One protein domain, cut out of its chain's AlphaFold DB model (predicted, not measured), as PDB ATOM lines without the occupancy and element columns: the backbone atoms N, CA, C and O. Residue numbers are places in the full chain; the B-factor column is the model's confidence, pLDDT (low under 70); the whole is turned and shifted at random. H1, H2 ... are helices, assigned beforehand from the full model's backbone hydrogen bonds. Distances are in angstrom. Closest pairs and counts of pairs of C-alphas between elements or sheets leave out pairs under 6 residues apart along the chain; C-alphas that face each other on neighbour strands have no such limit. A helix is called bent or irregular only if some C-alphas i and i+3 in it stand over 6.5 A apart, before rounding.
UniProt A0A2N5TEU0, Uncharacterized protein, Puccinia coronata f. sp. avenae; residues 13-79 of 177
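What this domain is: This is residues 13 to 79 of the 177 residues of an uncharacterized protein of Puccinia coronata f. sp. avenae (UniProt A0A2N5TEU0). Three helices form a small, elongated up-and-down bundle, each running against the one before it, with short H1 packed along the long hairpin of H2 and H3. The printed part has 67 residues, H1, H2 and H3 in that order and no named strand: all helix, compact, radius of gyration of the C-alphas 12.3 A, spans 39 by 20 by 17 A.

Where its parts are: H1, residues 13 to 22, begins at C-alpha 13 (412.417, 369.192, 432.184). H2, residues 36 to 52, measures 24.3 A. H3, residues 59 to 76, measures 25.5 A and ends at C-alpha 76 (409.159, 350.317, 446.189); it has a kink of 28 degrees near residue 66 and is irregular, C-alphas 60 and 63 being 7.0 A apart.

How they stand to each other: H1 and H2, a hairpin, only just touch, with 3 pairs of C-alphas within 8 A, the closest those of Ala 22 and Leu 39, 7.0 A, at a shallow tilt of 31 degrees, opposite ways; H2 does so with residues 39 to 43 alone. H3 touches H1 with residues 61 to 69 alone, closest C-alphas Tyr 16 and Val 65, 6.8 A, the same way at 10 degrees. H2, with residues 36 to 40 alone, touches H3, with residues 69 to 76 alone, closest C-alphas Ala 36 and Gly 73, 5.1 A. In H1 and H2 every O i to N i+4 pair is within hydrogen-bond range, in H3 12 of 14.

The domain as a whole: The printed part has no cut. The link from H1 to H2 is long, 13 residues. Residues 28 to 31 have pLDDT under 70.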
ATOM      1  N   LEU A  13     413.753 369.762 432.315       88.25
ATOM      2  CA  LEU A  13     412.417 369.192 432.184       88.25
ATOM      3  C   LEU A  13     412.474 367.744 431.694       88.25
ATOM      4  O   LEU A  13     411.685 366.931 432.168       88.25
ATOM      5  N   ASP A  14     413.421 367.406 430.820       88.31
ATOM      6  CA  ASP A  14     413.627 366.035 430.349       88.31
ATOM      7  C   ASP A  14     413.993 365.106 431.508       88.31
ATOM      8  O   ASP A  14     413.453 364.007 431.619       88.31
ATOM      9  N   ILE A  15     414.834 365.581 432.434       89.88
ATOM     10  CA  ILE A  15     415.223 364.821 433.627       89.88
ATOM     11  C   ILE A  15     414.028 364.601 434.555       89.88
ATOM     12  O   ILE A  15     413.810 363.483 435.027       89.88
ATOM     13  N   TYR A  16     413.226 365.637 434.810       91.69
ATOM     14  CA  TYR A  16     412.022 365.489 435.630       91.69
ATOM     15  C   TYR A  16     410.998 364.566 434.973       91.69
ATOM     16  O   TYR A  16     410.458 363.689 435.638       91.69
ATOM     17  N   ARG A  17     410.758 364.721 433.667       90.06
ATOM     18  CA  ARG A  17     409.843 363.862 432.907       90.06
ATOM     19  C   ARG A  17     410.294 362.414 432.948       90.06
ATOM     20  O   ARG A  17     409.473 361.555 433.242       90.06
ATOM     21  N   PHE A  18     411.580 362.155 432.730       89.69
ATOM     22  CA  PHE A  18     412.146 360.819 432.845       89.69
ATOM     23  C   PHE A  18     411.943 360.243 434.250       89.69
ATOM     24  O   PHE A  18     411.436 359.133 434.384       89.69
ATOM     25  N   ALA A  19     412.264 361.000 435.302       91.19
ATOM     26  CA  ALA A  19     412.127 360.525 436.675       91.19
ATOM     27  C   ALA A  19     410.667 360.245 437.079       91.19
ATOM     28  O   ALA A  19     410.418 359.259 437.770       91.19
ATOM     29  N   THR A  20     409.712 361.065 436.631       89.56
ATOM     30  CA  THR A  20     408.273 360.844 436.863       89.56
ATOM     31  C   THR A  20     407.737 359.675 436.041       89.56
ATOM     32  O   THR A  20     406.959 358.869 436.542       89.56
ATOM     33  N   TRP A  21     408.134 359.578 434.771       88.62
ATOM     34  CA  TRP A  21     407.655 358.533 433.873       88.62
ATOM     35  C   TRP A  21     408.211 357.161 434.253       88.62
ATOM     36  O   TRP A  21     407.444 356.210 434.334       88.62
ATOM     37  N   ALA A  22     409.513 357.055 434.527       89.38
ATOM     38  CA  ALA A  22     410.171 355.781 434.804       89.38
ATOM     39  C   ALA A  22     410.021 355.338 436.271       89.38
ATOM     40  O   ALA A  22     409.937 354.143 436.554       89.38
ATOM     41  N   GLY A  23     410.003 356.282 437.217       88.69
ATOM     42  CA  GLY A  23     409.847 355.986 438.642       88.69
ATOM     43  C   GLY A  23     408.450 355.475 439.005       88.69
ATOM     44  O   GLY A  23     407.471 355.779 438.329       88.69
ATOM     45  N   ARG A  24     408.363 354.714 440.103       87.12
ATOM     46  CA  ARG A  24     407.083 354.266 440.670       87.12
ATOM     47  C   ARG A  24     406.381 355.400 441.420       87.12
ATOM     48  O   ARG A  24     407.000 356.052 442.263       87.12
ATOM     49  N   GLY A  25     405.097 355.584 441.143       84.06
ATOM     50  CA  GLY A  25     404.160 356.462 441.838       84.06
ATOM     51  C   GLY A  25     403.015 355.688 442.497       84.06
ATOM     52  O   GLY A  25     402.900 354.473 442.351       84.06
ATOM     53  N   SER A  26     402.175 356.400 443.249       72.44
ATOM     54  CA  SER A  26     401.058 355.832 444.021       72.44
ATOM     55  C   SER A  26     399.949 355.214 443.167       72.44
ATOM     56  O   SER A  26     399.218 354.367 443.664       72.44
ATOM     57  N   GLU A  27     399.829 355.624 441.905       70.19
ATOM     58  CA  GLU A  27     398.778 355.176 440.980       70.19
ATOM     59  C   GLU A  27     399.268 354.110 439.984       70.19
ATOM     60  O   GLU A  27     398.529 353.710 439.090       70.19
ATOM     61  N   ASP A  28     400.514 353.639 440.113       68.31
ATOM     62  CA  ASP A  28     401.120 352.762 439.113       68.31
ATOM     63  C   ASP A  28     400.858 351.270 439.381       68.31
ATOM     64  O   ASP A  28     401.168 350.726 440.440       68.31
ATOM     65  N   ASN A  29     400.447 350.558 438.332       63.44
ATOM     66  CA  ASN A  29     400.190 349.112 438.277       63.44
ATOM     67  C   ASN A  29     401.492 348.275 438.242       63.44
ATOM     68  O   ASN A  29     401.470 347.065 438.028       63.44
ATOM     69  N   SER A  30     402.652 348.907 438.451       59.97
ATOM     70  CA  SER A  30     404.008 348.335 438.564       59.97
ATOM     71  C   SER A  30     404.614 347.549 437.386       59.97
ATOM     72  O   SER A  30     405.807 347.255 437.453       59.97
ATOM     73  N   GLN A  31     403.885 347.271 436.299       62.72
ATOM     74  CA  GLN A  31     404.419 346.484 435.170       62.72
ATOM     75  C   GLN A  31     405.461 347.218 434.304       62.72
ATOM     76  O   GLN A  31     406.383 346.580 433.807       62.72
ATOM     77  N   GLU A  32     405.382 348.547 434.169       71.31
ATOM     78  CA  GLU A  32     406.287 349.323 433.291       71.31
ATOM     79  C   GLU A  32     407.312 350.186 434.051       71.31
ATOM     80  O   GLU A  32     408.177 350.824 433.449       71.31
ATOM     81  N   LYS A  33     407.227 350.239 435.386       85.38
ATOM     82  CA  LYS A  33     407.994 351.186 436.210       85.38
ATOM     83  C   LYS A  33     409.206 350.548 436.878       85.38
ATOM     84  O   LYS A  33     409.133 349.473 437.482       85.38
ATOM     85  N   ILE A  34     410.319 351.272 436.868       88.94
ATOM     86  CA  ILE A  34     411.592 350.811 437.425       88.94
ATOM     87  C   ILE A  34     411.737 351.154 438.910       88.94
ATOM     88  O   ILE A  34     411.150 352.103 439.431       88.94
ATOM     89  N   THR A  35     412.565 350.376 439.612       90.00
ATOM     90  CA  THR A  35     412.865 350.621 441.028       90.00
ATOM     91  C   THR A  35     413.645 351.920 441.218       90.00
ATOM     92  O   THR A  35     414.375 352.357 440.330       90.00
ATOM     93  N   ALA A  36     413.562 352.525 442.404       90.88
ATOM     94  CA  ALA A  36     414.289 353.753 442.735       90.88
ATOM     95  C   ALA A  36     415.809 353.588 442.578       90.88
ATOM     96  O   ALA A  36     416.484 354.501 442.107       90.88
ATOM     97  N   ASN A  37     416.340 352.403 442.901       91.12
ATOM     98  CA  ASN A  37     417.749 352.079 442.680       91.12
ATOM     99  C   ASN A  37     418.113 352.083 441.194       91.12
ATOM    100  O   ASN A  37     419.153 352.622 440.821       91.12
ATOM    101  N   LEU A  38     417.273 351.489 440.344       91.44
ATOM    102  CA  LEU A  38     417.520 351.458 438.907       91.44
ATOM    103  C   LEU A  38     417.331 352.848 438.278       91.44
ATOM    104  O   LEU A  38     418.152 353.264 437.466       91.44
ATOM    105  N   LEU A  39     416.329 353.605 438.729       93.25
ATOM    106  CA  LEU A  39     416.120 354.997 438.336       93.25
ATOM    107  C   LEU A  39     417.351 355.857 438.643       93.25
ATOM    108  O   LEU A  39     417.813 356.603 437.783       93.25
ATOM    109  N   ASN A  40     417.924 355.707 439.840       94.12
ATOM    110  CA  ASN A  40     419.148 356.405 440.224       94.12
ATOM    111  C   ASN A  40     420.317 356.061 439.282       94.12
ATOM    112  O   ASN A  40     421.021 356.957 438.827       94.12
ATOM    113  N   LYS A  41     420.488 354.779 438.918       94.50
ATOM    114  CA  LYS A  41     421.524 354.344 437.961       94.50
ATOM    115  C   LYS A  41     421.355 354.985 436.583       94.50
ATOM    116  O   LYS A  41     422.339 355.457 436.019       94.50
ATOM    117  N   TYR A  42     420.134 355.043 436.054       93.38
ATOM    118  CA  TYR A  42     419.890 355.705 434.772       93.38
ATOM    119  C   TYR A  42     420.172 357.206 434.834       93.38
ATOM    120  O   TYR A  42     420.804 357.736 433.931       93.38
ATOM    121  N   LEU A  43     419.791 357.890 435.914       92.50
ATOM    122  CA  LEU A  43     420.103 359.313 436.091       92.50
ATOM    123  C   LEU A  43     421.617 359.577 436.131       92.50
ATOM    124  O   LEU A  43     422.086 360.540 435.527       92.50
ATOM    125  N   PHE A  44     422.397 358.691 436.761       93.19
ATOM    126  CA  PHE A  44     423.860 358.736 436.676       93.19
ATOM    127  C   PHE A  44     424.370 358.551 435.243       93.19
ATOM    128  O   PHE A  44     425.259 359.289 434.819       93.19
ATOM    129  N   ALA A  45     423.796 357.617 434.480       91.44
ATOM    130  CA  ALA A  45     424.154 357.421 433.078       91.44
ATOM    131  C   ALA A  45     423.833 358.661 432.223       91.44
ATOM    132  O   ALA A  45     424.671 359.073 431.429       91.44
ATOM    133  N   LEU A  46     422.686 359.318 432.434       90.38
ATOM    134  CA  LEU A  46     422.331 360.567 431.741       90.38
ATOM    135  C   LEU A  46     423.303 361.709 432.081       90.38
ATOM    136  O   LEU A  46     423.648 362.515 431.215       90.38
ATOM    137  N   LYS A  47     423.782 361.778 433.327       90.62
ATOM    138  CA  LYS A  47     424.825 362.730 433.734       90.62
ATOM    139  C   LYS A  47     426.148 362.461 433.016       90.62
ATOM    140  O   LYS A  47     426.726 363.384 432.448       90.62
ATOM    141  N   ALA A  48     426.592 361.204 432.991       90.44
ATOM    142  CA  ALA A  48     427.798 360.795 432.272       90.44
ATOM    143  C   ALA A  48     427.683 361.043 430.758       90.44
ATOM    144  O   ALA A  48     428.639 361.496 430.140       90.44
ATOM    145  N   TRP A  49     426.504 360.814 430.177       86.50
ATOM    146  CA  TRP A  49     426.236 361.047 428.759       86.50
ATOM    147  C   TRP A  49     426.389 362.522 428.375       86.50
ATOM    148  O   TRP A  49     427.086 362.836 427.416       86.50
ATOM    149  N   ASN A  50     425.813 363.443 429.157       86.94
ATOM    150  CA  ASN A  50     426.008 364.880 428.926       86.94
ATOM    151  C   ASN A  50     427.493 365.268 429.005       86.94
ATOM    152  O   ASN A  50     427.983 365.988 428.141       86.94
ATOM    153  N   MET A  51     428.222 364.728 429.987       88.12
ATOM    154  CA  MET A  51     429.662 364.958 430.129       88.12
ATOM    155  C   MET A  51     430.460 364.432 428.925       88.12
ATOM    156  O   MET A  51     431.352 365.122 428.441       88.12
ATOM    157  N   PHE A  52     430.119 363.248 428.409       87.69
ATOM    158  CA  PHE A  52     430.766 362.657 427.233       87.69
ATOM    159  C   PHE A  52     430.571 363.502 425.966       87.69
ATOM    160  O   PHE A  52     431.485 363.634 425.159       87.69
ATOM    161  N   HIS A  53     429.404 364.130 425.821       85.19
ATOM    162  CA  HIS A  53     429.094 365.026 424.706       85.19
ATOM    163  C   HIS A  53     429.503 366.488 424.947       85.19
ATOM    164  O   HIS A  53     429.069 367.369 424.208       85.19
ATOM    165  N   ASN A  54     430.330 366.754 425.966       86.12
ATOM    166  CA  ASN A  54     430.791 368.093 426.339       86.12
ATOM    167  C   ASN A  54     429.644 369.106 426.552       86.12
ATOM    168  O   ASN A  54     429.770 370.293 426.253       86.12
ATOM    169  N   ALA A  55     428.505 368.627 427.060       86.69
ATOM    170  CA  ALA A  55     427.333 369.431 427.367       86.69
ATOM    171  C   ALA A  55     427.163 369.611 428.881       86.69
ATOM    172  O   ALA A  55     427.404 368.697 429.676       86.69
ATOM    173  N   ALA A  56     426.698 370.789 429.296       86.44
ATOM    174  CA  ALA A  56     426.455 371.078 430.703       86.44
ATOM    175  C   ALA A  56     425.259 370.270 431.233       86.44
ATOM    176  O   ALA A  56     424.127 370.431 430.779       86.44
ATOM    177  N   TYR A  57     425.498 369.427 432.239       87.81
ATOM    178  CA  TYR A  57     424.420 368.752 432.958       87.81
ATOM    179  C   TYR A  57     423.645 369.759 433.831       87.81
ATOM    180  O   TYR A  57     424.272 370.546 434.547       87.81
ATOM    181  N   PRO A  58     422.299 369.740 433.850       88.81
ATOM    182  CA  PRO A  58     421.513 370.677 434.648       88.81
ATOM    183  C   PRO A  58     421.488 370.292 436.140       88.81
ATOM    184  O   PRO A  58     420.535 369.696 436.655       88.81
ATOM    185  N   TYR A  59     422.537 370.679 436.864       89.56
ATOM    186  CA  TYR A  59     422.729 370.408 438.295       89.56
ATOM    187  C   TYR A  59     421.609 370.937 439.205       89.56
ATOM    188  O   TYR A  59     421.351 370.370 440.266       89.56
ATOM    189  N   GLN A  60     420.870 371.966 438.781       90.50
ATOM    190  CA  GLN A  60     419.713 372.493 439.513       90.50
ATOM    191  C   GLN A  60     418.613 371.443 439.742       90.50
ATOM    192  O   GLN A  60     417.793 371.586 440.648       90.50
ATOM    193  N   THR A  61     418.603 370.370 438.944       91.50
ATOM    194  CA  THR A  61     417.629 369.279 439.066       91.50
ATOM    195  C   THR A  61     417.904 368.328 440.226       91.50
ATOM    196  O   THR A  61     416.965 367.700 440.719       91.50
ATOM    197  N   GLU A  62     419.144 368.246 440.722       90.62
ATOM    198  CA  GLU A  62     419.573 367.185 441.644       90.62
ATOM    199  C   GLU A  62     418.746 367.144 442.936       90.62
ATOM    200  O   GLU A  62     418.315 366.070 443.362       90.62
ATOM    201  N   LYS A  63     418.457 368.303 443.545       94.62
ATOM    202  CA  LYS A  63     417.674 368.365 444.795       94.62
ATOM    203  C   LYS A  63     416.264 367.803 444.607       94.62
ATOM    204  O   LYS A  63     415.808 366.995 445.418       94.62
ATOM    205  N   ARG A  64     415.585 368.203 443.529       93.69
ATOM    206  CA  ARG A  64     414.214 367.771 443.227       93.69
ATOM    207  C   ARG A  64     414.177 366.303 442.810       93.69
ATOM    208  O   ARG A  64     413.366 365.548 443.334       93.69
ATOM    209  N   VAL A  65     415.102 365.873 441.955       93.50
ATOM    210  CA  VAL A  65     415.234 364.470 441.538       93.50
ATOM    211  C   VAL A  65     415.508 363.562 442.736       93.50
ATOM    212  O   VAL A  65     414.895 362.506 442.858       93.50
ATOM    213  N   LYS A  66     416.340 363.990 443.693       94.62
ATOM    214  CA  LYS A  66     416.581 363.239 444.934       94.62
ATOM    215  C   LYS A  66     415.299 363.028 445.747       94.62
ATOM    216  O   LYS A  66     415.115 361.953 446.314       94.62
ATOM    217  N   LEU A  67     414.400 364.016 445.795       95.44
ATOM    218  CA  LEU A  67     413.083 363.859 446.424       95.44
ATOM    219  C   LEU A  67     412.195 362.880 445.646       95.44
ATOM    220  O   LEU A  67     411.557 362.030 446.260       95.44
ATOM    221  N   MET A  68     412.208 362.940 444.312       93.50
ATOM    222  CA  MET A  68     411.451 362.017 443.453       93.50
ATOM    223  C   MET A  68     411.923 360.565 443.610       93.50
ATOM    224  O   MET A  68     411.101 359.664 443.763       93.50
ATOM    225  N   ILE A  69     413.240 360.329 443.669       93.81
ATOM    226  CA  ILE A  69     413.815 359.003 443.941       93.81
ATOM    227  C   ILE A  69     413.377 358.504 445.322       93.81
ATOM    228  O   ILE A  69     413.004 357.342 445.453       93.81
ATOM    229  N   LYS A  70     413.384 359.362 446.352       93.62
ATOM    230  CA  LYS A  70     412.909 358.992 447.696       93.62
ATOM    231  C   LYS A  70     411.425 358.626 447.705       93.62
ATOM    232  O   LYS A  70     411.060 357.642 448.342       93.62
ATOM    233  N   ALA A  71     410.586 359.390 447.007       90.75
ATOM    234  CA  ALA A  71     409.160 359.096 446.876       90.75
ATOM    235  C   ALA A  71     408.934 357.744 446.178       90.75
ATOM    236  O   ALA A  71     408.253 356.882 446.727       90.75
ATOM    237  N   SER A  72     409.615 357.510 445.053       89.81
ATOM    238  CA  SER A  72     409.628 356.208 444.375       89.81
ATOM    239  C   SER A  72     410.131 355.096 445.299       89.81
ATOM    240  O   SER A  72     409.565 354.010 445.344       89.81
ATOM    241  N   GLY A  73     411.162 355.351 446.109       89.62
ATOM    242  CA  GLY A  73     411.696 354.412 447.098       89.62
ATOM    243  C   GLY A  73     410.665 353.974 448.138       89.62
ATOM    244  O   GLY A  73     410.582 352.786 448.436       89.62
ATOM    245  N   LYS A  74     409.836 354.903 448.632       90.25
ATOM    246  CA  LYS A  74     408.728 354.576 449.545       90.25
ATOM    247  C   LYS A  74     407.721 353.635 448.894       90.25
ATOM    248  O   LYS A  74     407.330 352.658 449.517       90.25
ATOM    249  N   ILE A  75     407.362 353.896 447.638       87.38
ATOM    250  CA  ILE A  75     406.479 353.014 446.870       87.38
ATOM    251  C   ILE A  75     407.151 351.660 446.610       87.38
ATOM    252  O   ILE A  75     406.516 350.629 446.742       87.38
ATOM    253  N   ASN A  76     408.455 351.602 446.328       83.81
ATOM    254  CA  ASN A  76     409.159 350.317 446.189       83.81
ATOM    255  C   ASN A  76     409.084 349.456 447.457       83.81
ATOM    256  O   ASN A  76     409.010 348.237 447.340       83.81
ATOM    257  N   ALA A  77     409.091 350.076 448.640       84.38
ATOM    258  CA  ALA A  77     409.019 349.370 449.916       84.38
ATOM    259  C   ALA A  77     407.642 348.742 450.201       84.38
ATOM    260  O   ALA A  77     407.556 347.879 451.069       84.38
ATOM    261  N   THR A  78     406.580 349.141 449.488       84.69
ATOM    262  CA  THR A  78     405.259 348.498 449.604       84.69
ATOM    263  C   THR A  78     405.152 347.224 448.769       84.69
ATOM    264  O   THR A  78     404.233 346.438 448.979       84.69
ATOM    265  N   PHE A  79     406.068 347.001 447.822       74.31
ATOM    266  CA  PHE A  79     406.110 345.760 447.054       74.31
ATOM    267  C   PHE A  79     406.828 344.669 447.848       74.31
ATOM    268  O   PHE A  79     407.837 344.956 448.501       74.31
TER     269      PHE A  79